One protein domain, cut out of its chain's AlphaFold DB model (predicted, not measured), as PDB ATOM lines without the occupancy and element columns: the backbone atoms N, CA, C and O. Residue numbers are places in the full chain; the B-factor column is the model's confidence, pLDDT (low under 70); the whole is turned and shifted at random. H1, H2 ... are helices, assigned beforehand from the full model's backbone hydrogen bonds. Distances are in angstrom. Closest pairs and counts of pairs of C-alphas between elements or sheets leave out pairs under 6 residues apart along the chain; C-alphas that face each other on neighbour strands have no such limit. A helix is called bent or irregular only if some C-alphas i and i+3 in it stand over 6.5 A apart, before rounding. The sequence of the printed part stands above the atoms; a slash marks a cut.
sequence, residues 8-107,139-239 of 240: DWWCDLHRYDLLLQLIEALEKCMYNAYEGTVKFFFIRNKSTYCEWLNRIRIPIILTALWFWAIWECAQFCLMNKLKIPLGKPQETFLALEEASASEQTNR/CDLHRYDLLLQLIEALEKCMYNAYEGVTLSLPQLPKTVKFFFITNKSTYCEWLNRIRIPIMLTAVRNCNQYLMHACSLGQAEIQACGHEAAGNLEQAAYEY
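This is residues 8 to 107 and 139 to 239 of the 240 residues of a protein of Rotaria sp. Silwood2 (UniProt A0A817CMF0). A long arm of two helices, H1 and H3, side by side and running opposite ways with the short H2 at its far end, reaches away from a loose head of crossed helices. The end of H3 runs into the head and packs on H5 in its middle; H6 crosses the end of H5, H4 and the bent H7 lie on another side, H8 folds back from H7b, and H9 lies beyond H7b. The printed part has 201 residues with nine named helices, H1 to H9 in order, and no named strand: the class is all helix. The whole is loose, with a radius of gyration of the C-alphas of 21.7 A and spans of 66 by 47 by 34 A.

H1, residues 8 to 31, begins at C-alpha 8 (165.344, 118.664, 92.538) and is 34.0 A long. H2 is residues 38 to 44. H3, residues 46 to 79, is the longest helix at 48.0 A and ends at C-alpha 79 (144.878, 109.296, 83.404). H4, residues 89 to 107, is 28.5 A long, and H5, residues 139 to 162, is 34.6 A. H6 is residues 174 to 182. H7, residues 184 to 204, was assigned as one helix by its hydrogen bonds but is bent: C-alphas 193 and 196 are 6.9 A apart, with arms H7a, residues 184 to 193, and H7b, residues 196 to 204, at a steep tilt of 43 degrees. H8, residues 208 to 222, is 21.1 A long; H9, residues 230 to 237, ends at C-alpha 237 (156.255, 148.751, 92.283).

H1 touches H3 at a shallow tilt of 29 degrees, opposite ways, the closest C-alphas being those of Tyr 16 and Ala 64, 6.4 A. H2 is close to but not clearly touching H1. Residues 66 to 78 of H3 touch H5, closest at Ala 74 and Leu 154, 5.0 A between C-alphas. H4 touches H7b, closest at C-alphas of Ser 100 and Pro 197, 6.2 A. H5 touches H6, about perpendicular at 85 degrees, C-alphas of Tyr 162 and Ile 181 closest at 4.7 A. H7b and H8 form a helical hairpin, C-alphas of Ala 202 and Leu 210 closest at 5.9 A. H9 is close to but not clearly touching H7b. Every O i to N i+4 pair is within hydrogen-bond range in H2, H5, H7a, H7b and H9; H1 has 19 of 20, H3 29 of 30, H4 13 of 15, H6 4 of 5 and H8 10 of 11.

The C-alphas of Gly 36 and Glu 227, the two farthest apart, are 67.9 A from each other. Residues 108 to 138 are not printed, and C-alphas 107 and 139 are 15.1 A apart across the cut. The link from H5 to H6 is long, and residues 222 to 227, of which 222 belongs to H8, stand free. The mean pLDDT of the printed part is 70.2, and 82 residues are under 70, among them residues 199 to 239.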
ATOM      1  N   ASP A   8     165.910 118.074  91.310       51.66
ATOM      2  CA  ASP A   8     165.344 118.664  92.538       51.66
ATOM      3  C   ASP A   8     163.932 118.188  92.917       51.66
ATOM      4  O   ASP A   8     163.551 118.212  94.085       51.66
ATOM      5  N   TRP A   9     163.156 117.670  91.968       52.34
ATOM      6  CA  TRP A   9     161.743 117.315  92.183       52.34
ATOM      7  C   TRP A   9     161.536 116.169  93.171       52.34
ATOM      8  O   TRP A   9     160.558 116.152  93.917       52.34
ATOM      9  N   TRP A  10     162.463 115.208  93.170       49.53
ATOM     10  CA  TRP A  10     162.481 114.138  94.162       49.53
ATOM     11  C   TRP A  10     163.251 114.535  95.409       49.53
ATOM     12  O   TRP A  10     163.015 113.915  96.435       49.53
ATOM     13  N   CYS A  11     164.091 115.578  95.378       55.88
ATOM     14  CA  CYS A  11     164.702 116.095  96.597       55.88
ATOM     15  C   CYS A  11     163.626 116.504  97.608       55.88
ATOM     16  O   CYS A  11     163.798 116.181  98.771       55.88
ATOM     17  N   ASP A  12     162.507 117.115  97.207       58.59
ATOM     18  CA  ASP A  12     161.455 117.504  98.160       58.59
ATOM     19  C   ASP A  12     160.614 116.331  98.680       58.59
ATOM     20  O   ASP A  12     160.482 116.188  99.894       58.59
ATOM     21  N   LEU A  13     160.124 115.428  97.820       62.94
ATOM     22  CA  LEU A  13     159.433 114.216  98.294       62.94
ATOM     23  C   LEU A  13     160.358 113.353  99.172       62.94
ATOM     24  O   LEU A  13     159.976 112.937 100.262       62.94
ATOM     25  N   HIS A  14     161.612 113.169  98.754       67.56
ATOM     26  CA  HIS A  14     162.615 112.448  99.528       67.56
ATOM     27  C   HIS A  14     163.019 113.199 100.806       67.56
ATOM     28  O   HIS A  14     163.290 112.550 101.807       67.56
ATOM     29  N   ARG A  15     163.010 114.542 100.839       74.06
ATOM     30  CA  ARG A  15     163.166 115.333 102.077       74.06
ATOM     31  C   ARG A  15     162.011 115.055 103.035       74.06
ATOM     32  O   ARG A  15     162.284 114.851 104.211       74.06
ATOM     33  N   TYR A  16     160.761 115.003 102.569       75.38
ATOM     34  CA  TYR A  16     159.622 114.636 103.421       75.38
ATOM     35  C   TYR A  16     159.732 113.193 103.934       75.38
ATOM     36  O   TYR A  16     159.589 112.980 105.137       75.38
ATOM     37  N   ASP A  17     160.082 112.228 103.080       75.75
ATOM     38  CA  ASP A  17     160.320 110.836 103.492       75.75
ATOM     39  C   ASP A  17     161.474 110.722 104.503       75.75
ATOM     40  O   ASP A  17     161.338 110.053 105.528       75.75
ATOM     41  N   LEU A  18     162.599 111.405 104.263       81.12
ATOM     42  CA  LEU A  18     163.748 111.448 105.172       81.12
ATOM     43  C   LEU A  18     163.406 112.138 106.498       81.12
ATOM     44  O   LEU A  18     163.863 111.686 107.543       81.12
ATOM     45  N   LEU A  19     162.596 113.201 106.487       82.06
ATOM     46  CA  LEU A  19     162.117 113.877 107.699       82.06
ATOM     47  C   LEU A  19     161.186 112.973 108.511       82.06
ATOM     48  O   LEU A  19     161.331 112.890 109.731       82.06
ATOM     49  N   LEU A  20     160.271 112.255 107.853       82.94
ATOM     50  CA  LEU A  20     159.400 111.268 108.496       82.94
ATOM     51  C   LEU A  20     160.220 110.117 109.099       82.94
ATOM     52  O   LEU A  20     160.042 109.799 110.275       82.94
ATOM     53  N   GLN A  21     161.174 109.557 108.348       85.44
ATOM     54  CA  GLN A  21     162.088 108.513 108.830       85.44
ATOM     55  C   GLN A  21     162.972 108.999 109.986       85.44
ATOM     56  O   GLN A  21     163.174 108.265 110.952       85.44
ATOM     57  N   LEU A  22     163.471 110.238 109.930       86.19
ATOM     58  CA  LEU A  22     164.261 110.851 110.998       86.19
ATOM     59  C   LEU A  22     163.434 111.010 112.278       86.19
ATOM     60  O   LEU A  22     163.920 110.680 113.357       86.19
ATOM     61  N   ILE A  23     162.188 111.476 112.175       83.94
ATOM     62  CA  ILE A  23     161.284 111.623 113.326       83.94
ATOM     63  C   ILE A  23     160.923 110.257 113.912       83.94
ATOM     64  O   ILE A  23     160.964 110.097 115.130       83.94
ATOM     65  N   GLU A  24     160.642 109.256 113.077       85.19
ATOM     66  CA  GLU A  24     160.361 107.894 113.533       85.19
ATOM     67  C   GLU A  24     161.591 107.253 114.208       85.19
ATOM     68  O   GLU A  24     161.469 106.585 115.236       85.19
ATOM     69  N   ALA A  25     162.795 107.488 113.676       85.00
ATOM     70  CA  ALA A  25     164.049 107.046 114.281       85.00
ATOM     71  C   ALA A  25     164.332 107.761 115.613       85.00
ATOM     72  O   ALA A  25     164.717 107.108 116.581       85.00
ATOM     73  N   LEU A  26     164.094 109.075 115.700       84.19
ATOM     74  CA  LEU A  26     164.210 109.848 116.940       84.19
ATOM     75  C   LEU A  26     163.214 109.358 117.999       84.19
ATOM     76  O   LEU A  26     163.622 109.086 119.127       84.19
ATOM     77  N   GLU A  27     161.941 109.167 117.638       83.38
ATOM     78  CA  GLU A  27     160.906 108.618 118.523       83.38
ATOM     79  C   GLU A  27     161.325 107.239 119.060       83.38
ATOM     80  O   GLU A  27     161.313 107.021 120.274       83.38
ATOM     81  N   LYS A  28     161.806 106.339 118.188       83.12
ATOM     82  CA  LYS A  28     162.335 105.021 118.581       83.12
ATOM     83  C   LYS A  28     163.555 105.125 119.497       83.12
ATOM     84  O   LYS A  28     163.600 104.415 120.497       83.12
ATOM     85  N   CYS A  29     164.524 105.994 119.212       82.38
ATOM     86  CA  CYS A  29     165.718 106.178 120.046       82.38
ATOM     87  C   CYS A  29     165.387 106.754 121.432       82.38
ATOM     88  O   CYS A  29     165.959 106.322 122.430       82.38
ATOM     89  N   MET A  30     164.445 107.695 121.509       79.56
ATOM     90  CA  MET A  30     164.018 108.324 122.763       79.56
ATOM     91  C   MET A  30     163.133 107.391 123.600       79.56
ATOM     92  O   MET A  30     163.220 107.401 124.827       79.56
ATOM     93  N   TYR A  31     162.320 106.546 122.957       75.75
ATOM     94  CA  TYR A  31     161.552 105.492 123.627       75.75
ATOM     95  C   TYR A  31     162.452 104.343 124.105       75.75
ATOM     96  O   TYR A  31     162.301 103.865 125.229       75.75
ATOM     97  N   ASN A  32     163.431 103.937 123.288       76.75
ATOM     98  CA  ASN A  32     164.350 102.832 123.573       76.75
ATOM     99  C   ASN A  32     165.608 103.242 124.360       76.75
ATOM    100  O   ASN A  32     166.594 102.502 124.376       76.75
ATOM    101  N   ALA A  33     165.591 104.393 125.039       76.19
ATOM    102  CA  ALA A  33     166.668 104.856 125.915       76.19
ATOM    103  C   ALA A  33     166.733 104.035 127.226       76.19
ATOM    104  O   ALA A  33     166.493 104.538 128.326       76.19
ATOM    105  N   TYR A  34     167.024 102.736 127.107       56.47
ATOM    106  CA  TYR A  34     166.948 101.762 128.199       56.47
ATOM    107  C   TYR A  34     168.202 101.690 129.080       56.47
ATOM    108  O   TYR A  34     168.098 101.175 130.198       56.47
ATOM    109  N   GLU A  35     169.347 102.218 128.638       55.94
ATOM    110  CA  GLU A  35     170.635 102.116 129.342       55.94
ATOM    111  C   GLU A  35     171.382 103.454 129.483       55.94
ATOM    112  O   GLU A  35     171.105 104.438 128.795       55.94
ATOM    113  N   GLY A  36     172.351 103.478 130.405       63.62
ATOM    114  CA  GLY A  36     173.258 104.605 130.622       63.62
ATOM    115  C   GLY A  36     172.674 105.790 131.402       63.62
ATOM    116  O   GLY A  36     171.542 105.782 131.892       63.62
ATOM    117  N   THR A  37     173.482 106.845 131.516       70.56
ATOM    118  CA  THR A  37     173.170 108.089 132.248       70.56
ATOM    119  C   THR A  37     171.982 108.865 131.669       70.56
ATOM    120  O   THR A  37     171.312 109.600 132.393       70.56
ATOM    121  N   VAL A  38     171.670 108.669 130.385       77.88
ATOM    122  CA  VAL A  38     170.557 109.327 129.680       77.88
ATOM    123  C   VAL A  38     169.173 108.761 130.019       77.88
ATOM    124  O   VAL A  38     168.184 109.483 129.896       77.88
ATOM    125  N   LYS A  39     169.069 107.523 130.524       80.94
ATOM    126  CA  LYS A  39     167.785 106.893 130.889       80.94
ATOM    127  C   LYS A  39     166.962 107.753 131.855       80.94
ATOM    128  O   LYS A  39     165.785 108.020 131.621       80.94
ATOM    129  N   PHE A  40     167.591 108.233 132.929       81.94
ATOM    130  CA  PHE A  40     166.928 109.082 133.925       81.94
ATOM    131  C   PHE A  40     166.539 110.457 133.369       81.94
ATOM    132  O   PHE A  40     165.514 111.006 133.773       81.94
ATOM    133  N   PHE A  41     167.311 110.995 132.419       84.69
ATOM    134  CA  PHE A  41     166.986 112.248 131.739       84.69
ATOM    135  C   PHE A  41     165.707 112.114 130.898       84.69
ATOM    136  O   PHE A  41     164.804 112.940 131.044       84.69
ATOM    137  N   PHE A  42     165.580 111.059 130.088       83.19
ATOM    138  CA  PHE A  42     164.369 110.832 129.292       83.19
ATOM    139  C   PHE A  42     163.155 110.488 130.165       83.19
ATOM    140  O   PHE A  42     162.096 111.080 129.979       83.19
ATOM    141  N   ILE A  43     163.294 109.636 131.189       81.94
ATOM    142  CA  ILE A  43     162.177 109.339 132.108       81.94
ATOM    143  C   ILE A  43     161.655 110.620 132.784       81.94
ATOM    144  O   ILE A  43     160.443 110.829 132.848       81.94
ATOM    145  N   ARG A  44     162.551 111.504 133.247       86.94
ATOM    146  CA  ARG A  44     162.178 112.750 133.938       86.94
ATOM    147  C   ARG A  44     161.531 113.795 133.021       86.94
ATOM    148  O   ARG A  44     160.674 114.535 133.488       86.94
ATOM    149  N   ASN A  45     161.917 113.848 131.746       87.12
ATOM    150  CA  ASN A  45     161.421 114.831 130.771       87.12
ATOM    151  C   ASN A  45     160.375 114.250 129.795       87.12
ATOM    152  O   ASN A  45     160.126 114.831 128.736       87.12
ATOM    153  N   LYS A  46     159.762 113.104 130.135       84.19
ATOM    154  CA  LYS A  46     158.873 112.345 129.240       84.19
ATOM    155  C   LYS A  46     157.711 113.162 128.677       84.19
ATOM    156  O   LYS A  46     157.443 113.087 127.483       84.19
ATOM    157  N   SER A  47     157.030 113.948 129.508       85.00
ATOM    158  CA  SER A  47     155.931 114.814 129.057       85.00
ATOM    159  C   SER A  47     156.407 115.839 128.026       85.00
ATOM    160  O   SER A  47     155.816 115.945 126.955       85.00
ATOM    161  N   THR A  48     157.507 116.534 128.319       86.94
ATOM    162  CA  THR A  48     158.054 117.621 127.503       86.94
ATOM    163  C   THR A  48     158.430 117.160 126.099       86.94
ATOM    164  O   THR A  48     158.061 117.816 125.125       86.94
ATOM    165  N   TYR A  49     159.125 116.024 125.961       84.75
ATOM    166  CA  TYR A  49     159.501 115.552 124.628       84.75
ATOM    167  C   TYR A  49     158.342 114.894 123.872       84.75
ATOM    168  O   TYR A  49     158.287 115.025 122.653       84.75
ATOM    169  N   CYS A  50     157.398 114.229 124.551       82.00
ATOM    170  CA  CYS A  50     156.196 113.713 123.889       82.00
ATOM    171  C   CYS A  50     155.333 114.856 123.334       82.00
ATOM    172  O   CYS A  50     154.822 114.760 122.221       82.00
ATOM    173  N   GLU A  51     155.198 115.956 124.078       86.19
ATOM    174  CA  GLU A  51     154.494 117.149 123.608       86.19
ATOM    175  C   GLU A  51     155.212 117.795 122.411       86.19
ATOM    176  O   GLU A  51     154.574 118.114 121.409       86.19
ATOM    177  N   TRP A  52     156.540 117.931 122.482       87.12
ATOM    178  CA  TRP A  52     157.366 118.450 121.387       87.12
ATOM    179  C   TRP A  52     157.268 117.591 120.115       87.12
ATOM    180  O   TRP A  52     157.014 118.132 119.038       87.12
ATOM    181  N   LEU A  53     157.373 116.261 120.241       83.06
ATOM    182  CA  LEU A  53     157.184 115.324 119.128       83.06
ATOM    183  C   LEU A  53     155.794 115.492 118.502       83.06
ATOM    184  O   LEU A  53     155.696 115.636 117.288       83.06
ATOM    185  N   ASN A  54     154.727 115.548 119.303       82.69
ATOM    186  CA  ASN A  54     153.364 115.718 118.791       82.69
ATOM    187  C   ASN A  54     153.157 117.061 118.068       82.69
ATOM    188  O   ASN A  54     152.533 117.088 117.004       82.69
ATOM    189  N   ARG A  55     153.719 118.160 118.597       85.38
ATOM    190  CA  ARG A  55     153.665 119.500 117.980       85.38
ATOM    191  C   ARG A  55     154.334 119.549 116.600       85.38
ATOM    192  O   ARG A  55     153.882 120.310 115.754       85.38
ATOM    193  N   ILE A  56     155.379 118.753 116.369       82.38
ATOM    194  CA  ILE A  56     156.124 118.700 115.095       82.38
ATOM    195  C   ILE A  56     155.550 117.647 114.133       82.38
ATOM    196  O   ILE A  56     155.465 117.876 112.926       82.38
ATOM    197  N   ARG A  57     155.118 116.500 114.664       80.88
ATOM    198  CA  ARG A  57     154.613 115.352 113.900       80.88
ATOM    199  C   ARG A  57     153.358 115.687 113.098       80.88
ATOM    200  O   ARG A  57     153.274 115.303 111.937       80.88
ATOM    201  N   ILE A  58     152.395 116.390 113.701       79.81
ATOM    202  CA  ILE A  58     151.111 116.685 113.043       79.81
ATOM    203  C   ILE A  58     151.304 117.578 111.800       79.81
ATOM    204  O   ILE A  58     150.864 117.151 110.733       79.81
ATOM    205  N   PRO A  59     151.996 118.738 111.862       79.38
ATOM    206  CA  PRO A  59     152.274 119.546 110.672       79.38
ATOM    207  C   PRO A  59     152.991 118.779 109.557       79.38
ATOM    208  O   PRO A  59     152.562 118.847 108.412       79.38
ATOM    209  N   ILE A  60     154.029 118.000 109.880       79.12
ATOM    210  CA  ILE A  60     154.822 117.284 108.864       79.12
ATOM    211  C   ILE A  60     153.996 116.193 108.174       79.12
ATOM    212  O   ILE A  60     154.045 116.076 106.950       79.12
ATOM    213  N   ILE A  61     153.186 115.441 108.927       81.19
ATOM    214  CA  ILE A  61     152.254 114.462 108.349       81.19
ATOM    215  C   ILE A  61     151.210 115.163 107.472       81.19
ATOM    216  O   ILE A  61     150.944 114.695 106.370       81.19
ATOM    217  N   LEU A  62     150.639 116.289 107.914       81.81
ATOM    218  CA  LEU A  62     149.655 117.034 107.122       81.81
ATOM    219  C   LEU A  62     150.255 117.579 105.818       81.81
ATOM    220  O   LEU A  62     149.628 117.433 104.772       81.81
ATOM    221  N   THR A  63     151.464 118.145 105.845       81.25
ATOM    222  CA  THR A  63     152.160 118.611 104.635       81.25
ATOM    223  C   THR A  63     152.451 117.456 103.676       81.25
ATOM    224  O   THR A  63     152.163 117.575 102.487       81.25
ATOM    225  N   ALA A  64     152.944 116.316 104.174       79.50
ATOM    226  CA  ALA A  64     153.200 115.135 103.348       79.50
ATOM    227  C   ALA A  64     151.909 114.552 102.735       79.50
ATOM    228  O   ALA A  64     151.896 114.183 101.560       79.50
ATOM    229  N   LEU A  65     150.807 114.519 103.495       83.69
ATOM    230  CA  LEU A  65     149.495 114.077 103.005       83.69
ATOM    231  C   LEU A  65     148.924 115.021 101.942       83.69
ATOM    232  O   LEU A  65     148.423 114.540 100.927       83.69
ATOM    233  N   TRP A  66     149.014 116.340 102.140       82.69
ATOM    234  CA  TRP A  66     148.586 117.321 101.139       82.69
ATOM    235  C   TRP A  66     149.402 117.208  99.854       82.69
ATOM    236  O   TRP A  66     148.815 117.136  98.776       82.69
ATOM    237  N   PHE A  67     150.729 117.115  99.969       81.50
ATOM    238  CA  PHE A  67     151.621 116.889  98.836       81.50
ATOM    239  C   PHE A  67     151.221 115.619  98.072       81.50
ATOM    240  O   PHE A  67     150.959 115.681  96.873       81.50
ATOM    241  N   TRP A  68     151.091 114.478  98.756       84.31
ATOM    242  CA  TRP A  68     150.697 113.221  98.113       84.31
ATOM    243  C   TRP A  68     149.320 113.314  97.435       84.31
ATOM    244  O   TRP A  68     149.187 112.950  96.269       84.31
ATOM    245  N   ALA A  69     148.318 113.885  98.111       85.94
ATOM    246  CA  ALA A  69     146.976 114.067  97.556       85.94
ATOM    247  C   ALA A  69     146.964 114.962  96.301       85.94
ATOM    248  O   ALA A  69     146.232 114.677  95.352       85.94
ATOM    249  N   ILE A  70     147.791 116.012  96.265       85.94
ATOM    250  CA  ILE A  70     147.974 116.871  95.085       85.94
ATOM    251  C   ILE A  70     148.566 116.080  93.911       85.94
ATOM    252  O   ILE A  70     148.056 116.166  92.791       85.94
ATOM    253  N   TRP A  71     149.612 115.284  94.150       83.88
ATOM    254  CA  TRP A  71     150.252 114.484  93.101       83.88
ATOM    255  C   TRP A  71     149.344 113.374  92.563       83.88
ATOM    256  O   TRP A  71     149.266 113.197  91.347       83.88
ATOM    257  N   GLU A  72     148.602 112.677  93.425       85.31
ATOM    258  CA  GLU A  72     147.594 111.697  92.999       85.31
ATOM    259  C   GLU A  72     146.443 112.359  92.227       85.31
ATOM    260  O   GLU A  72     145.993 111.826  91.211       85.31
ATOM    261  N   CYS A  73     146.008 113.557  92.634       86.38
ATOM    262  CA  CYS A  73     145.026 114.343  91.888       86.38
ATOM    263  C   CYS A  73     145.541 114.681  90.478       86.38
ATOM    264  O   CYS A  73     144.859 114.409  89.488       86.38
ATOM    265  N   ALA A  74     146.775 115.182  90.353       85.50
ATOM    266  CA  ALA A  74     147.398 115.460  89.059       85.50
ATOM    267  C   ALA A  74     147.490 114.196  88.178       85.50
ATOM    268  O   ALA A  74     147.095 114.229  87.008       85.50
ATOM    269  N   GLN A  75     147.931 113.061  88.731       84.56
ATOM    270  CA  GLN A  75     147.974 111.781  88.011       84.56
ATOM    271  C   GLN A  75     146.577 111.333  87.558       84.56
ATOM    272  O   GLN A  75     146.400 110.963  86.395       84.56
ATOM    273  N   PHE A  76     145.563 111.425  88.421       84.88
ATOM    274  CA  PHE A  76     144.176 111.104  88.081       84.88
ATOM    275  C   PHE A  76     143.645 111.979  86.935       84.88
ATOM    276  O   PHE A  76     143.031 111.464  85.993       84.88
ATOM    277  N   CYS A  77     143.936 113.281  86.956       84.50
ATOM    278  CA  CYS A  77     143.599 114.211  85.879       84.50
ATOM    279  C   CYS A  77     144.228 113.781  84.545       84.50
ATOM    280  O   CYS A  77     143.530 113.723  83.529       84.50
ATOM    281  N   LEU A  78     145.514 113.413  84.528       84.50
ATOM    282  CA  LEU A  78     146.169 112.934  83.308       84.50
ATOM    283  C   LEU A  78     145.620 111.586  82.828       84.50
ATOM    284  O   LEU A  78     145.366 111.429  81.633       84.50
ATOM    285  N   MET A  79     145.410 110.626  83.730       83.62
ATOM    286  CA  MET A  79     144.878 109.296  83.404       83.62
ATOM    287  C   MET A  79     143.512 109.381  82.712       83.62
ATOM    288  O   MET A  79     143.258 108.653  81.749       83.62
ATOM    289  N   ASN A  80     142.678 110.340  83.121       83.00
ATOM    290  CA  ASN A  80     141.385 110.634  82.501       83.00
ATOM    291  C   ASN A  80     141.467 111.598  81.300       83.00
ATOM    292  O   ASN A  80     140.436 112.032  80.789       83.00
ATOM    293  N   LYS A  81     142.669 111.937  80.808       80.75
ATOM    294  CA  LYS A  81     142.889 112.889  79.700       80.75
ATOM    295  C   LYS A  81     142.231 114.252  79.955       80.75
ATOM    296  O   LYS A  81     141.639 114.834  79.049       80.75
ATOM    297  N   LEU A  82     142.314 114.723  81.200       73.25
ATOM    298  CA  LEU A  82     141.699 115.952  81.719       73.25
ATOM    299  C   LEU A  82     140.159 115.957  81.678       73.25
ATOM    300  O   LEU A  82     139.537 117.009  81.761       73.25
ATOM    301  N   LYS A  83     139.524 114.783  81.579       65.50
ATOM    302  CA  LYS A  83     138.076 114.610  81.770       65.50
ATOM    303  C   LYS A  83     137.773 114.316  83.240       65.50
ATOM    304  O   LYS A  83     137.472 113.187  83.617       65.50
ATOM    305  N   ILE A  84     137.936 115.338  84.070       73.50
ATOM    306  CA  ILE A  84     137.523 115.351  85.482       73.50
ATOM    307  C   ILE A  84     135.973 115.459  85.514       73.50
ATOM    308  O   ILE A  84     135.406 115.873  84.501       73.50
ATOM    309  N   PRO A  85     135.237 115.141  86.605       52.88
ATOM    310  CA  PRO A  85     133.767 115.274  86.633       52.88
ATOM    311  C   PRO A  85     133.172 116.658  86.296       52.88
ATOM    312  O   PRO A  85     131.959 116.758  86.143       52.88
ATOM    313  N   LEU A  86     134.002 117.694  86.128       50.16
ATOM    314  CA  LEU A  86     133.624 118.989  85.546       50.16
ATOM    315  C   LEU A  86     133.372 118.958  84.021       50.16
ATOM    316  O   LEU A  86     132.857 119.934  83.491       50.16
ATOM    317  N   GLY A  87     133.701 117.864  83.315       58.88
ATOM    318  CA  GLY A  87     133.296 117.634  81.922       58.88
ATOM    319  C   GLY A  87     134.450 117.437  80.930       58.88
ATOM    320  O   GLY A  87     135.222 116.477  81.010       58.88
ATOM    321  N   LYS A  88     134.521 118.288  79.906       66.50
ATOM    322  CA  LYS A  88     135.533 118.251  78.837       66.50
ATOM    323  C   LYS A  88     136.898 118.762  79.334       66.50
ATOM    324  O   LYS A  88     136.958 119.566  80.261       66.50
ATOM    325  N   PRO A  89     138.003 118.421  78.638       59.97
ATOM    326  CA  PRO A  89     139.334 118.964  78.939       59.97
ATOM    327  C   PRO A  89     139.383 120.499  78.953       59.97
ATOM    328  O   PRO A  89     140.068 121.096  79.773       59.97
ATOM    329  N   GLN A  90     138.612 121.138  78.069       65.19
ATOM    330  CA  GLN A  90     138.485 122.595  77.986       65.19
ATOM    331  C   GLN A  90     137.758 123.192  79.200       65.19
ATOM    332  O   GLN A  90     138.159 124.241  79.684       65.19
ATOM    333  N   GLU A  91     136.735 122.511  79.721       67.69
ATOM    334  CA  GLU A  91     135.976 122.947  80.903       67.69
ATOM    335  C   GLU A  91     136.841 122.832  82.175       67.69
ATOM    336  O   GLU A  91     136.815 123.716  83.024       67.69
ATOM    337  N   THR A  92     137.718 121.821  82.248       69.19
ATOM    338  CA  THR A  92     138.767 121.724  83.284       69.19
ATOM    339  C   THR A  92     139.767 122.885  83.211       69.19
ATOM    340  O   THR A  92     140.096 123.477  84.236       69.19
ATOM    341  N   PHE A  93     140.248 123.230  82.013       69.12
ATOM    342  CA  PHE A  93     141.167 124.356  81.832       69.12
ATOM    343  C   PHE A  93     140.534 125.703  82.194       69.12
ATOM    344  O   PHE A  93     141.189 126.506  82.853       69.12
ATOM    345  N   LEU A  94     139.269 125.922  81.819       72.44
ATOM    346  CA  LEU A  94     138.515 127.127  82.169       72.44
ATOM    347  C   LEU A  94     138.280 127.234  83.681       72.44
ATOM    348  O   LEU A  94     138.504 128.299  84.236       72.44
ATOM    349  N   ALA A  95     137.925 126.141  84.364       71.25
ATOM    350  CA  ALA A  95     137.744 126.146  85.818       71.25
ATOM    351  C   ALA A  95     139.046 126.471  86.582       71.25
ATOM    352  O   ALA A  95     139.010 127.147  87.609       71.25
ATOM    353  N   LEU A  96     140.202 126.019  86.080       69.44
ATOM    354  CA  LEU A  96     141.515 126.363  86.644       69.44
ATOM    355  C   LEU A  96     141.906 127.824  86.355       69.44
ATOM    356  O   LEU A  96     142.419 128.500  87.246       69.44
ATOM    357  N   GLU A  97     141.647 128.322  85.140       72.75
ATOM    358  CA  GLU A  97     141.835 129.739  84.788       72.75
ATOM    359  C   GLU A  97     140.946 130.638  85.675       72.75
ATOM    360  O   GLU A  97     141.457 131.557  86.316       72.75
ATOM    361  N   GLU A  98     139.654 130.323  85.808       73.69
ATOM    362  CA  GLU A  98     138.679 131.052  86.633       73.69
ATOM    363  C   GLU A  98     139.059 131.058  88.121       73.69
ATOM    364  O   GLU A  98     139.064 132.121  88.739       73.69
ATOM    365  N   ALA A  99     139.462 129.916  88.688       69.94
ATOM    366  CA  ALA A  99     139.915 129.835  90.079       69.94
ATOM    367  C   ALA A  99     141.206 130.634  90.350       69.94
ATOM    368  O   ALA A  99     141.423 131.087  91.470       69.94
ATOM    369  N   SER A 100     142.060 130.830  89.336       64.19
ATOM    370  CA  SER A 100     143.247 131.693  89.447       64.19
ATOM    371  C   SER A 100     142.924 133.186  89.288       64.19
ATOM    372  O   SER A 100     143.592 134.031  89.886       64.19
ATOM    373  N   ALA A 101     141.895 133.516  88.502       66.00
ATOM    374  CA  ALA A 101     141.470 134.884  88.219       66.00
ATOM    375  C   ALA A 101     140.550 135.460  89.308       66.00
ATOM    376  O   ALA A 101     140.651 136.645  89.629       66.00
ATOM    377  N   SER A 102     139.695 134.634  89.917       64.00
ATOM    378  CA  SER A 102     138.758 135.057  90.962       64.00
ATOM    379  C   SER A 102     139.467 135.677  92.169       64.00
ATOM    380  O   SER A 102     138.997 136.689  92.685       64.00
ATOM    381  N   GLU A 103     140.644 135.176  92.558       60.69
ATOM    382  CA  GLU A 103     141.448 135.780  93.631       60.69
ATOM    383  C   GLU A 103     141.958 137.183  93.278       60.69
ATOM    384  O   GLU A 103     142.016 138.073  94.131       60.69
ATOM    385  N   GLN A 104     142.286 137.423  92.005       56.25
ATOM    386  CA  GLN A 104     142.701 138.750  91.554       56.25
ATOM    387  C   GLN A 104     141.551 139.745  91.694       56.25
ATOM    388  O   GLN A 104     141.757 140.841  92.214       56.25
ATOM    389  N   THR A 105     140.340 139.364  91.288       56.75
ATOM    390  CA  THR A 105     139.151 140.218  91.394       56.75
ATOM    391  C   THR A 105     138.707 140.413  92.847       56.75
ATOM    392  O   THR A 105     138.470 141.550  93.251       56.75
ATOM    393  N   ASN A 106     138.666 139.349  93.654       54.41
ATOM    394  CA  ASN A 106     138.138 139.369  95.024       54.41
ATOM    395  C   ASN A 106     138.979 140.192  96.016       54.41
ATOM    396  O   ASN A 106     138.431 140.694  96.996       54.41
ATOM    397  N   ARG A 107     140.291 140.352  95.779       48.56
ATOM    398  CA  ARG A 107     141.169 141.213  96.599       48.56
ATOM    399  C   ARG A 107     141.469 142.588  96.004       48.56
ATOM    400  O   ARG A 107     141.979 143.440  96.728       48.56
ATOM    401  N   CYS A 139     141.787 129.439 105.381       66.81
ATOM    402  CA  CYS A 139     141.232 128.387 104.531       66.81
ATOM    403  C   CYS A 139     141.289 128.802 103.061       66.81
ATOM    404  O   CYS A 139     141.659 127.982 102.226       66.81
ATOM    405  N   ASP A 140     140.983 130.062 102.746       65.75
ATOM    406  CA  ASP A 140     141.083 130.570 101.375       65.75
ATOM    407  C   ASP A 140     142.542 130.683 100.915       65.75
ATOM    408  O   ASP A 140     142.883 130.141  99.866       65.75
ATOM    409  N   LEU A 141     143.441 131.238 101.739       67.62
ATOM    410  CA  LEU A 141     144.883 131.250 101.450       67.62
ATOM    411  C   LEU A 141     145.432 129.831 101.187       67.62
ATOM    412  O   LEU A 141     146.083 129.597 100.169       67.62
ATOM    413  N   HIS A 142     145.091 128.865 102.050       72.31
ATOM    414  CA  HIS A 142     145.502 127.463 101.905       72.31
ATOM    415  C   HIS A 142     144.911 126.805 100.649       72.31
ATOM    416  O   HIS A 142     145.608 126.057  99.968       72.31
ATOM    417  N   ARG A 143     143.654 127.101 100.280       76.19
ATOM    418  CA  ARG A 143     143.051 126.623  99.018       76.19
ATOM    419  C   ARG A 143     143.842 127.097  97.802       76.19
ATOM    420  O   ARG A 143     144.049 126.301  96.886       76.19
ATOM    421  N   TYR A 144     144.310 128.345  97.792       72.44
ATOM    422  CA  TYR A 144     145.137 128.846  96.697       72.44
ATOM    423  C   TYR A 144     146.527 128.214  96.687       72.44
ATOM    424  O   TYR A 144     146.954 127.756  95.632       72.44
ATOM    425  N   ASP A 145     147.204 128.084  97.830       74.88
ATOM    426  CA  ASP A 145     148.487 127.368  97.881       74.88
ATOM    427  C   ASP A 145     148.359 125.920  97.373       74.88
ATOM    428  O   ASP A 145     149.244 125.437  96.661       74.88
ATOM    429  N   LEU A 146     147.253 125.229  97.671       80.88
ATOM    430  CA  LEU A 146     146.955 123.901  97.125       80.88
ATOM    431  C   LEU A 146     146.673 123.930  95.612       80.88
ATOM    432  O   LEU A 146     147.120 123.035  94.895       80.88
ATOM    433  N   LEU A 147     145.962 124.946  95.106       80.94
ATOM    434  CA  LEU A 147     145.696 125.129  93.673       80.94
ATOM    435  C   LEU A 147     146.988 125.375  92.880       80.94
ATOM    436  O   LEU A 147     147.179 124.769  91.826       80.94
ATOM    437  N   LEU A 148     147.887 126.224  93.385       78.88
ATOM    438  CA  LEU A 148     149.163 126.507  92.727       78.88
ATOM    439  C   LEU A 148     150.058 125.254  92.711       78.88
ATOM    440  O   LEU A 148     150.566 124.892  91.650       78.88
ATOM    441  N   GLN A 149     150.156 124.529  93.833       79.12
ATOM    442  CA  GLN A 149     150.847 123.231  93.887       79.12
ATOM    443  C   GLN A 149     150.227 122.193  92.935       79.12
ATOM    444  O   GLN A 149     150.952 121.404  92.329       79.12
ATOM    445  N   LEU A 150     148.899 122.189  92.763       83.69
ATOM    446  CA  LEU A 150     148.216 121.300  91.821       83.69
ATOM    447  C   LEU A 150     148.559 121.623  90.369       83.69
ATOM    448  O   LEU A 150     148.842 120.698  89.609       83.69
ATOM    449  N   ILE A 151     148.568 122.897  89.975       82.62
ATOM    450  CA  ILE A 151     148.932 123.285  88.604       82.62
ATOM    451  C   ILE A 151     150.412 122.975  88.334       82.62
ATOM    452  O   ILE A 151     150.743 122.453  87.270       82.62
ATOM    453  N   GLU A 152     151.290 123.188  89.315       80.50
ATOM    454  CA  GLU A 152     152.708 122.833  89.231       80.50
ATOM    455  C   GLU A 152     152.929 121.308  89.101       80.50
ATOM    456  O   GLU A 152     153.691 120.848  88.242       80.50
ATOM    457  N   ALA A 153     152.241 120.494  89.910       80.19
ATOM    458  CA  ALA A 153     152.279 119.033  89.801       80.19
ATOM    459  C   ALA A 153     151.720 118.551  88.450       80.19
ATOM    460  O   ALA A 153     152.262 117.621  87.842       80.19
ATOM    461  N   LEU A 154     150.675 119.214  87.946       83.50
ATOM    462  CA  LEU A 154     150.090 118.956  86.634       83.50
ATOM    463  C   LEU A 154     151.092 119.262  85.504       83.50
ATOM    464  O   LEU A 154     151.242 118.430  84.609       83.50
ATOM    465  N   GLU A 155     151.829 120.378  85.570       82.94
ATOM    466  CA  GLU A 155     152.884 120.736  84.601       82.94
ATOM    467  C   GLU A 155     153.984 119.680  84.520       82.94
ATOM    468  O   GLU A 155     154.286 119.169  83.434       82.94
ATOM    469  N   LYS A 156     154.495 119.243  85.672       78.00
ATOM    470  CA  LYS A 156     155.507 118.179  85.766       78.00
ATOM    471  C   LYS A 156     154.997 116.848  85.207       78.00
ATOM    472  O   LYS A 156     155.705 116.172  84.453       78.00
ATOM    473  N   CYS A 157     153.758 116.473  85.531       80.00
ATOM    474  CA  CYS A 157     153.152 115.240  85.036       80.00
ATOM    475  C   CYS A 157     152.928 115.275  83.516       80.00
ATOM    476  O   CYS A 157     153.223 114.286  82.838       80.00
ATOM    477  N   MET A 158     152.449 116.396  82.958       81.75
ATOM    478  CA  MET A 158     152.220 116.524  81.513       81.75
ATOM    479  C   MET A 158     153.534 116.542  80.734       81.75
ATOM    480  O   MET A 158     153.638 115.829  79.737       81.75
ATOM    481  N   TYR A 159     154.559 117.249  81.220       79.75
ATOM    482  CA  TYR A 159     155.905 117.224  80.636       79.75
ATOM    483  C   TYR A 159     156.457 115.792  80.528       79.75
ATOM    484  O   TYR A 159     156.868 115.352  79.450       79.75
ATOM    485  N   ASN A 160     156.370 115.009  81.610       80.25
ATOM    486  CA  ASN A 160     156.758 113.593  81.606       80.25
ATOM    487  C   ASN A 160     155.903 112.729  80.653       80.25
ATOM    488  O   ASN A 160     156.381 111.716  80.137       80.25
ATOM    489  N   ALA A 161     154.650 113.109  80.389       80.19
ATOM    490  CA  ALA A 161     153.784 112.386  79.463       80.19
ATOM    491  C   ALA A 161     154.144 112.607  77.980       80.19
ATOM    492  O   ALA A 161     153.941 111.669  77.202       80.19
ATOM    493  N   TYR A 162     154.667 113.784  77.590       78.88
ATOM    494  CA  TYR A 162     154.967 114.108  76.183       78.88
ATOM    495  C   TYR A 162     156.452 114.105  75.775       78.88
ATOM    496  O   TYR A 162     156.724 113.704  74.647       78.88
ATOM    497  N   GLU A 163     157.407 114.500  76.627       77.00
ATOM    498  CA  GLU A 163     158.845 114.313  76.322       77.00
ATOM    499  C   GLU A 163     159.293 112.887  76.672       77.00
ATOM    500  O   GLU A 163     159.998 112.227  75.911       77.00
ATOM    501  N   GLY A 164     158.831 112.393  77.824       62.00
ATOM    502  CA  GLY A 164     159.249 111.115  78.389       62.00
ATOM    503  C   GLY A 164     160.645 111.142  79.026       62.00
ATOM    504  O   GLY A 164     161.541 111.883  78.638       62.00
ATOM    505  N   VAL A 165     160.840 110.249  80.000       58.28
ATOM    506  CA  VAL A 165     162.121 109.999  80.688       58.28
ATOM    507  C   VAL A 165     162.583 111.136  81.619       58.28
ATOM    508  O   VAL A 165     163.658 111.726  81.476       58.28
ATOM    509  N   THR A 166     161.836 111.309  82.708       49.44
ATOM    510  CA  THR A 166     162.450 111.282  84.046       49.44
ATOM    511  C   THR A 166     162.295 109.869  84.615       49.44
ATOM    512  O   THR A 166     161.212 109.289  84.554       49.44
ATOM    513  N   LEU A 167     163.381 109.285  85.141       51.25
ATOM    514  CA  LEU A 167     163.429 107.866  85.548       51.25
ATOM    515  C   LEU A 167     162.457 107.505  86.690       51.25
ATOM    516  O   LEU A 167     162.187 106.328  86.913       51.25
ATOM    517  N   SER A 168     161.966 108.517  87.406       58.78
ATOM    518  CA  SER A 168     161.333 108.378  88.718       58.78
ATOM    519  C   SER A 168     159.809 108.557  88.721       58.78
ATOM    520  O   SER A 168     159.174 108.247  89.720       58.78
ATOM    521  N   LEU A 169     159.191 109.062  87.644       63.88
ATOM    522  CA  LEU A 169     157.733 109.265  87.610       63.88
ATOM    523  C   LEU A 169     156.961 108.001  87.173       63.88
ATOM    524  O   LEU A 169     157.430 107.276  86.286       63.88
ATOM    525  N   PRO A 170     155.740 107.777  87.711       67.62
ATOM    526  CA  PRO A 170     154.836 106.727  87.247       67.62
ATOM    527  C   PRO A 170     154.648 106.757  85.727       67.62
ATOM    528  O   PRO A 170     154.442 107.807  85.115       67.62
ATOM    529  N   GLN A 171     154.735 105.587  85.094       70.81
ATOM    530  CA  GLN A 171     154.659 105.481  83.640       70.81
ATOM    531  C   GLN A 171     153.202 105.484  83.172       70.81
ATOM    532  O   GLN A 171     152.497 104.485  83.297       70.81
ATOM    533  N   LEU A 172     152.768 106.598  82.576       79.31
ATOM    534  CA  LEU A 172     151.414 106.713  82.035       79.31
ATOM    535  C   LEU A 172     151.154 105.709  80.890       79.31
ATOM    536  O   LEU A 172     152.062 105.435  80.093       79.31
ATOM    537  N   PRO A 173     149.908 105.210  80.735       84.06
ATOM    538  CA  PRO A 173     149.523 104.332  79.637       84.06
ATOM    539  C   PRO A 173     149.842 104.934  78.266       84.06
ATOM    540  O   PRO A 173     149.671 106.134  78.039       84.06
ATOM    541  N   LYS A 174     150.232 104.088  77.304       83.12
ATOM    542  CA  LYS A 174     150.605 104.517  75.940       83.12
ATOM    543  C   LYS A 174     149.521 105.372  75.263       83.12
ATOM    544  O   LYS A 174     149.838 106.341  74.584       83.12
ATOM    545  N   THR A 175     148.248 105.052  75.495       85.31
ATOM    546  CA  THR A 175     147.073 105.775  74.972       85.31
ATOM    547  C   THR A 175     146.862 107.161  75.587       85.31
ATOM    548  O   THR A 175     146.172 107.991  74.988       85.31
ATOM    549  N   VAL A 176     147.421 107.409  76.775       84.00
ATOM    550  CA  VAL A 176     147.411 108.698  77.479       84.00
ATOM    551  C   VAL A 176     148.622 109.526  77.055       84.00
ATOM    552  O   VAL A 176     148.446 110.663  76.633       84.00
ATOM    553  N   LYS A 177     149.823 108.929  77.021       83.94
ATOM    554  CA  LYS A 177     151.029 109.572  76.468       83.94
ATOM    555  C   LYS A 177     150.810 110.071  75.041       83.94
ATOM    556  O   LYS A 177     151.020 111.245  74.768       83.94
ATOM    557  N   PHE A 178     150.293 109.218  74.151       84.81
ATOM    558  CA  PHE A 178     150.000 109.605  72.768       84.81
ATOM    559  C   PHE A 178     149.027 110.793  72.687       84.81
ATOM    560  O   PHE A 178     149.240 111.702  71.897       84.81
ATOM    561  N   PHE A 179     148.010 110.838  73.557       85.62
ATOM    562  CA  PHE A 179     147.088 111.974  73.626       85.62
ATOM    563  C   PHE A 179     147.801 113.285  74.001       85.62
ATOM    564  O   PHE A 179     147.575 114.293  73.334       85.62
ATOM    565  N   PHE A 180     148.685 113.281  75.003       84.62
ATOM    566  CA  PHE A 180     149.446 114.479  75.383       84.62
ATOM    567  C   PHE A 180     150.503 114.879  74.346       84.62
ATOM    568  O   PHE A 180     150.699 116.069  74.123       84.62
ATOM    569  N   ILE A 181     151.116 113.919  73.644       84.88
ATOM    570  CA  ILE A 181     152.019 114.192  72.515       84.88
ATOM    571  C   ILE A 181     151.263 114.889  71.374       84.88
ATOM    572  O   ILE A 181     151.710 115.925  70.886       84.88
ATOM    573  N   THR A 182     150.097 114.370  70.967       87.31
ATOM    574  CA  THR A 182     149.293 114.958  69.879       87.31
ATOM    575  C   THR A 182     148.752 116.350  70.220       87.31
ATOM    576  O   THR A 182     148.669 117.192  69.334       87.31
ATOM    577  N   ASN A 183     148.404 116.614  71.485       85.06
ATOM    578  CA  ASN A 183     147.800 117.883  71.925       85.06
ATOM    579  C   ASN A 183     148.804 118.833  72.614       85.06
ATOM    580  O   ASN A 183     148.398 119.756  73.323       85.06
ATOM    581  N   LYS A 184     150.115 118.618  72.419       84.31
ATOM    582  CA  LYS A 184     151.186 119.361  73.104       84.31
ATOM    583  C   LYS A 184     151.074 120.881  72.929       84.31
ATOM    584  O   LYS A 184     151.235 121.602  73.906       84.31
ATOM    585  N   SER A 185     150.764 121.369  71.723       81.81
ATOM    586  CA  SER A 185     150.628 122.810  71.440       81.81
ATOM    587  C   SER A 185     149.528 123.467  72.274       81.81
ATOM    588  O   SER A 185     149.813 124.392  73.030       81.81
ATOM    589  N   THR A 186     148.306 122.929  72.223       82.75
ATOM    590  CA  THR A 186     147.140 123.418  72.979       82.75
ATOM    591  C   THR A 186     147.418 123.496  74.479       82.75
ATOM    592  O   THR A 186     146.973 124.421  75.157       82.75
ATOM    593  N   TYR A 187     148.174 122.531  75.002       79.38
ATOM    594  CA  TYR A 187     148.562 122.515  76.401       79.38
ATOM    595  C   TYR A 187     149.639 123.559  76.749       79.38
ATOM    596  O   TYR A 187     149.496 124.281  77.736       79.38
ATOM    597  N   CYS A 188     150.693 123.687  75.936       79.12
ATOM    598  CA  CYS A 188     151.719 124.715  76.130       79.12
ATOM    599  C   CYS A 188     151.144 126.139  76.024       79.12
ATOM    600  O   CYS A 188     151.547 127.023  76.777       79.12
ATOM    601  N   GLU A 189     150.175 126.362  75.134       81.50
ATOM    602  CA  GLU A 189     149.428 127.621  75.037       81.50
ATOM    603  C   GLU A 189     148.642 127.917  76.322       81.50
ATOM    604  O   GLU A 189     148.711 129.036  76.827       81.50
ATOM    605  N   TRP A 190     147.942 126.924  76.886       83.31
ATOM    606  CA  TRP A 190     147.227 127.072  78.160       83.31
ATOM    607  C   TRP A 190     148.170 127.410  79.325       83.31
ATOM    608  O   TRP A 190     147.919 128.375  80.047       83.31
ATOM    609  N   LEU A 191     149.296 126.695  79.460       79.75
ATOM    610  CA  LEU A 191     150.323 127.004  80.468       79.75
ATOM    611  C   LEU A 191     150.811 128.453  80.372       79.75
ATOM    612  O   LEU A 191     150.913 129.148  81.381       79.75
ATOM    613  N   ASN A 192     151.095 128.925  79.156       78.81
ATOM    614  CA  ASN A 192     151.576 130.287  78.944       78.81
ATOM    615  C   ASN A 192     150.540 131.346  79.356       78.81
ATOM    616  O   ASN A 192     150.938 132.393  79.864       78.81
ATOM    617  N   ARG A 193     149.233 131.080  79.200       79.31
ATOM    618  CA  ARG A 193     148.174 131.987  79.681       79.31
ATOM    619  C   ARG A 193     148.090 132.033  81.205       79.31
ATOM    620  O   ARG A 193     147.981 133.117  81.769       79.31
ATOM    621  N   ILE A 194     148.145 130.878  81.870       74.81
ATOM    622  CA  ILE A 194     147.909 130.784  83.320       74.81
ATOM    623  C   ILE A 194     149.154 131.117  84.170       74.81
ATOM    624  O   ILE A 194     149.023 131.450  85.347       74.81
ATOM    625  N   ARG A 195     150.361 131.127  83.577       75.81
ATOM    626  CA  ARG A 195     151.620 131.467  84.268       75.81
ATOM    627  C   ARG A 195     151.612 132.830  84.959       75.81
ATOM    628  O   ARG A 195     151.921 132.880  86.142       75.81
ATOM    629  N   ILE A 196     151.259 133.923  84.273       72.31
ATOM    630  CA  ILE A 196     151.270 135.262  84.900       72.31
ATOM    631  C   ILE A 196     150.272 135.345  86.074       72.31
ATOM    632  O   ILE A 196     150.683 135.789  87.147       72.31
ATOM    633  N   PRO A 197     149.016 134.864  85.951       69.88
ATOM    634  CA  PRO A 197     148.115 134.739  87.095       69.88
ATOM    635  C   PRO A 197     148.697 133.969  88.285       69.88
ATOM    636  O   PRO A 197     148.635 134.462  89.409       69.88
ATOM    637  N   ILE A 198     149.321 132.812  88.043       72.12
ATOM    638  CA  ILE A 198     149.965 131.994  89.084       72.12
ATOM    639  C   ILE A 198     151.129 132.738  89.744       72.12
ATOM    640  O   ILE A 198     151.214 132.752  90.969       72.12
ATOM    641  N   MET A 199     151.997 133.390  88.961       68.50
ATOM    642  CA  MET A 199     153.118 134.185  89.477       68.50
ATOM    643  C   MET A 199     152.628 135.293  90.414       68.50
ATOM    644  O   MET A 199     153.155 135.451  91.513       68.50
ATOM    645  N   LEU A 200     151.592 136.034  90.011       67.31
ATOM    646  CA  LEU A 200     151.018 137.106  90.824       67.31
ATOM    647  C   LEU A 200     150.406 136.568  92.125       67.31
ATOM    648  O   LEU A 200     150.640 137.146  93.186       67.31
ATOM    649  N   THR A 201     149.682 135.447  92.081       69.00
ATOM    650  CA  THR A 201     149.122 134.818  93.289       69.00
ATOM    651  C   THR A 201     150.220 134.257  94.206       69.00
ATOM    652  O   THR A 201     150.150 134.439  95.419       69.00
ATOM    653  N   ALA A 202     151.294 133.676  93.660       67.12
ATOM    654  CA  ALA A 202     152.442 133.189  94.432       67.12
ATOM    655  C   ALA A 202     153.180 134.308  95.189       67.12
ATOM    656  O   ALA A 202     153.486 134.154  96.375       67.12
ATOM    657  N   VAL A 203     153.428 135.444  94.522       65.31
ATOM    658  CA  VAL A 203     154.015 136.654  95.129       65.31
ATOM    659  C   VAL A 203     153.131 137.149  96.278       65.31
ATOM    660  O   VAL A 203     153.621 137.389  97.382       65.31
ATOM    661  N   ARG A 204     151.816 137.256  96.035       64.50
ATOM    662  CA  ARG A 204     150.823 137.758  97.003       64.50
ATOM    663  C   ARG A 204     150.667 136.864  98.235       64.50
ATOM    664  O   ARG A 204     150.456 137.389  99.326       64.50
ATOM    665  N   ASN A 205     150.825 135.551  98.080       63.47
ATOM    666  CA  ASN A 205     150.748 134.577  99.175       63.47
ATOM    667  C   ASN A 205     152.070 134.427  99.957       63.47
ATOM    668  O   ASN A 205     152.161 133.588 100.849       63.47
ATOM    669  N   CYS A 206     153.108 135.207  99.624       59.41
ATOM    670  CA  CYS A 206     154.460 135.088 100.188       59.41
ATOM    671  C   CYS A 206     155.064 133.673 100.062       59.41
ATOM    672  O   CYS A 206     155.914 133.275 100.865       59.41
ATOM    673  N   ASN A 207     154.655 132.906  99.046       59.69
ATOM    674  CA  ASN A 207     155.099 131.531  98.865       59.69
ATOM    675  C   ASN A 207     156.506 131.508  98.239       59.69
ATOM    676  O   ASN A 207     156.690 131.532  97.020       59.69
ATOM    677  N   GLN A 208     157.520 131.501  99.108       53.75
ATOM    678  CA  GLN A 208     158.932 131.654  98.741       53.75
ATOM    679  C   GLN A 208     159.458 130.544  97.807       53.75
ATOM    680  O   GLN A 208     160.401 130.782  97.052       53.75
ATOM    681  N   TYR A 209     158.837 129.360  97.809       50.97
ATOM    682  CA  TYR A 209     159.184 128.263  96.899       50.97
ATOM    683  C   TYR A 209     158.695 128.542  95.473       50.97
ATOM    684  O   TYR A 209     159.468 128.441  94.519       50.97
ATOM    685  N   LEU A 210     157.444 128.990  95.329       50.75
ATOM    686  CA  LEU A 210     156.884 129.365  94.030       50.75
ATOM    687  C   LEU A 210     157.568 130.612  93.451       50.75
ATOM    688  O   LEU A 210     157.843 130.641  92.258       50.75
ATOM    689  N   MET A 211     157.967 131.581  94.282       50.72
ATOM    690  CA  MET A 211     158.821 132.707  93.860       50.72
ATOM    691  C   MET A 211     160.104 132.245  93.141       50.72
ATOM    692  O   MET A 211     160.504 132.852  92.149       50.72
ATOM    693  N   HIS A 212     160.736 131.163  93.611       47.97
ATOM    694  CA  HIS A 212     161.957 130.610  93.016       47.97
ATOM    695  C   HIS A 212     161.679 129.792  91.741       47.97
ATOM    696  O   HIS A 212     162.413 129.901  90.762       47.97
ATOM    697  N   ALA A 213     160.594 129.012  91.708       49.38
ATOM    698  CA  ALA A 213     160.163 128.316  90.491       49.38
ATOM    699  C   ALA A 213     159.771 129.304  89.370       49.38
ATOM    700  O   ALA A 213     160.087 129.098  88.197       49.38
ATOM    701  N   CYS A 214     159.124 130.412  89.734       48.81
ATOM    702  CA  CYS A 214     158.686 131.448  88.808       48.81
ATOM    703  C   CYS A 214     159.836 132.329  88.293       48.81
ATOM    704  O   CYS A 214     159.830 132.678  87.112       48.81
ATOM    705  N   SER A 215     160.835 132.660  89.121       46.97
ATOM    706  CA  SER A 215     161.990 133.462  88.687       46.97
ATOM    707  C   SER A 215     162.868 132.729  87.664       46.97
ATOM    708  O   SER A 215     163.354 133.357  86.722       46.97
ATOM    709  N   LEU A 216     162.990 131.400  87.774       49.56
ATOM    710  CA  LEU A 216     163.628 130.553  86.760       49.56
ATOM    711  C   LEU A 216     162.908 130.665  85.404       49.56
ATOM    712  O   LEU A 216     163.548 130.939  84.391       49.56
ATOM    713  N   GLY A 217     161.573 130.576  85.389       45.00
ATOM    714  CA  GLY A 217     160.780 130.801  84.172       45.00
ATOM    715  C   GLY A 217     160.908 132.223  83.605       45.00
ATOM    716  O   GLY A 217     160.861 132.419  82.391       45.00
ATOM    717  N   GLN A 218     161.116 133.224  84.461       44.22
ATOM    718  CA  GLN A 218     161.284 134.626  84.069       44.22
ATOM    719  C   GLN A 218     162.639 134.885  83.384       44.22
ATOM    720  O   GLN A 218     162.689 135.574  82.361       44.22
ATOM    721  N   ALA A 219     163.718 134.286  83.898       42.03
ATOM    722  CA  ALA A 219     165.051 134.341  83.294       42.03
ATOM    723  C   ALA A 219     165.076 133.688  81.895       42.03
ATOM    724  O   ALA A 219     165.714 134.203  80.975       42.03
ATOM    725  N   GLU A 220     164.323 132.602  81.703       39.09
ATOM    726  CA  GLU A 220     164.172 131.936  80.402       39.09
ATOM    727  C   GLU A 220     163.340 132.755  79.395       39.09
ATOM    728  O   GLU A 220     163.605 132.703  78.193       39.09
ATOM    729  N   ILE A 221     162.377 133.565  79.856       39.94
ATOM    730  CA  ILE A 221     161.602 134.481  78.996       39.94
ATOM    731  C   ILE A 221     162.442 135.694  78.572       39.94
ATOM    732  O   ILE A 221     162.414 136.065  77.397       39.94
ATOM    733  N   GLN A 222     163.251 136.275  79.468       42.69
ATOM    734  CA  GLN A 222     164.202 137.335  79.095       42.69
ATOM    735  C   GLN A 222     165.223 136.864  78.044       42.69
ATOM    736  O   GLN A 222     165.635 137.658  77.202       42.69
ATOM    737  N   ALA A 223     165.566 135.571  78.023       42.84
ATOM    738  CA  ALA A 223     166.392 134.971  76.974       42.84
ATOM    739  C   ALA A 223     165.664 134.763  75.623       42.84
ATOM    740  O   ALA A 223     166.324 134.485  74.621       42.84
ATOM    741  N   CYS A 224     164.329 134.889  75.569       37.44
ATOM    742  CA  CYS A 224     163.516 134.602  74.379       37.44
ATOM    743  C   CYS A 224     162.760 135.801  73.774       37.44
ATOM    744  O   CYS A 224     162.310 135.682  72.635       37.44
ATOM    745  N   GLY A 225     162.637 136.945  74.458       38.91
ATOM    746  CA  GLY A 225     162.118 138.174  73.841       38.91
ATOM    747  C   GLY A 225     161.484 139.179  74.806       38.91
ATOM    748  O   GLY A 225     160.736 138.818  75.712       38.91
ATOM    749  N   HIS A 226     161.773 140.463  74.587       44.75
ATOM    750  CA  HIS A 226     161.235 141.585  75.361       44.75
ATOM    751  C   HIS A 226     159.733 141.797  75.105       44.75
ATOM    752  O   HIS A 226     159.373 142.322  74.059       44.75
ATOM    753  N   GLU A 227     158.885 141.481  76.090       41.94
ATOM    754  CA  GLU A 227     157.574 142.145  76.282       41.94
ATOM    755  C   GLU A 227     156.974 141.865  77.675       41.94
ATOM    756  O   GLU A 227     156.439 142.765  78.315       41.94
ATOM    757  N   ALA A 228     157.160 140.657  78.224       41.59
ATOM    758  CA  ALA A 228     156.573 140.256  79.513       41.59
ATOM    759  C   ALA A 228     157.165 140.945  80.769       41.59
ATOM    760  O   ALA A 228     156.604 140.815  81.857       41.59
ATOM    761  N   ALA A 229     158.293 141.654  80.653       40.28
ATOM    762  CA  ALA A 229     158.996 142.234  81.801       40.28
ATOM    763  C   ALA A 229     158.242 143.411  82.458       40.28
ATOM    764  O   ALA A 229     158.205 143.502  83.684       40.28
ATOM    765  N   GLY A 230     157.600 144.274  81.659       40.44
ATOM    766  CA  GLY A 230     156.999 145.522  82.154       40.44
ATOM    767  C   GLY A 230     155.858 145.308  83.154       40.44
ATOM    768  O   GLY A 230     155.792 145.987  84.175       40.44
ATOM    769  N   ASN A 231     155.010 144.301  82.923       40.56
ATOM    770  CA  ASN A 231     153.867 144.011  83.798       40.56
ATOM    771  C   ASN A 231     154.284 143.498  85.190       40.56
ATOM    772  O   ASN A 231     153.518 143.620  86.143       40.56
ATOM    773  N   LEU A 232     155.487 142.925  85.317       41.38
ATOM    774  CA  LEU A 232     155.995 142.381  86.578       41.38
ATOM    775  C   LEU A 232     156.791 143.424  87.376       41.38
ATOM    776  O   LEU A 232     156.686 143.436  88.599       41.38
ATOM    777  N   GLU A 233     157.496 144.353  86.716       41.91
ATOM    778  CA  GLU A 233     158.023 145.551  87.391       41.91
ATOM    779  C   GLU A 233     156.892 146.440  87.925       41.91
ATOM    780  O   GLU A 233     156.958 146.858  89.078       41.91
ATOM    781  N   GLN A 234     155.827 146.655  87.144       40.09
ATOM    782  CA  GLN A 234     154.629 147.387  87.574       40.09
ATOM    783  C   GLN A 234     154.026 146.772  88.855       40.09
ATOM    784  O   GLN A 234     153.862 147.463  89.861       40.09
ATOM    785  N   ALA A 235     153.790 145.453  88.859       37.97
ATOM    786  CA  ALA A 235     153.239 144.734  90.010       37.97
ATOM    787  C   ALA A 235     154.168 144.727  91.242       37.97
ATOM    788  O   ALA A 235     153.687 144.701  92.374       37.97
ATOM    789  N   ALA A 236     155.491 144.764  91.043       35.84
ATOM    790  CA  ALA A 236     156.466 144.895  92.126       35.84
ATOM    791  C   ALA A 236     156.554 146.329  92.682       35.84
ATOM    792  O   ALA A 236     156.876 146.512  93.856       35.84
ATOM    793  N   TYR A 237     156.265 147.347  91.864       39.19
ATOM    794  CA  TYR A 237     156.255 148.751  92.283       39.19
ATOM    795  C   TYR A 237     154.985 149.125  93.059       39.19
ATOM    796  O   TYR A 237     155.054 149.927  93.984       39.19
ATOM    797  N   GLU A 238     153.845 148.509  92.731       37.00
ATOM    798  CA  GLU A 238     152.563 148.679  93.439       37.00
ATOM    799  C   GLU A 238     152.526 148.016  94.833       37.00
ATOM    800  O   GLU A 238     151.575 148.216  95.587       37.00
ATOM    801  N   TYR A 239     153.561 147.251  95.199       35.41
ATOM    802  CA  TYR A 239     153.690 146.541  96.481       35.41
ATOM    803  C   TYR A 239     154.721 147.168  97.446       35.41
ATOM    804  O   TYR A 239     155.202 146.494  98.363       35.41
TER     805      TYR A 239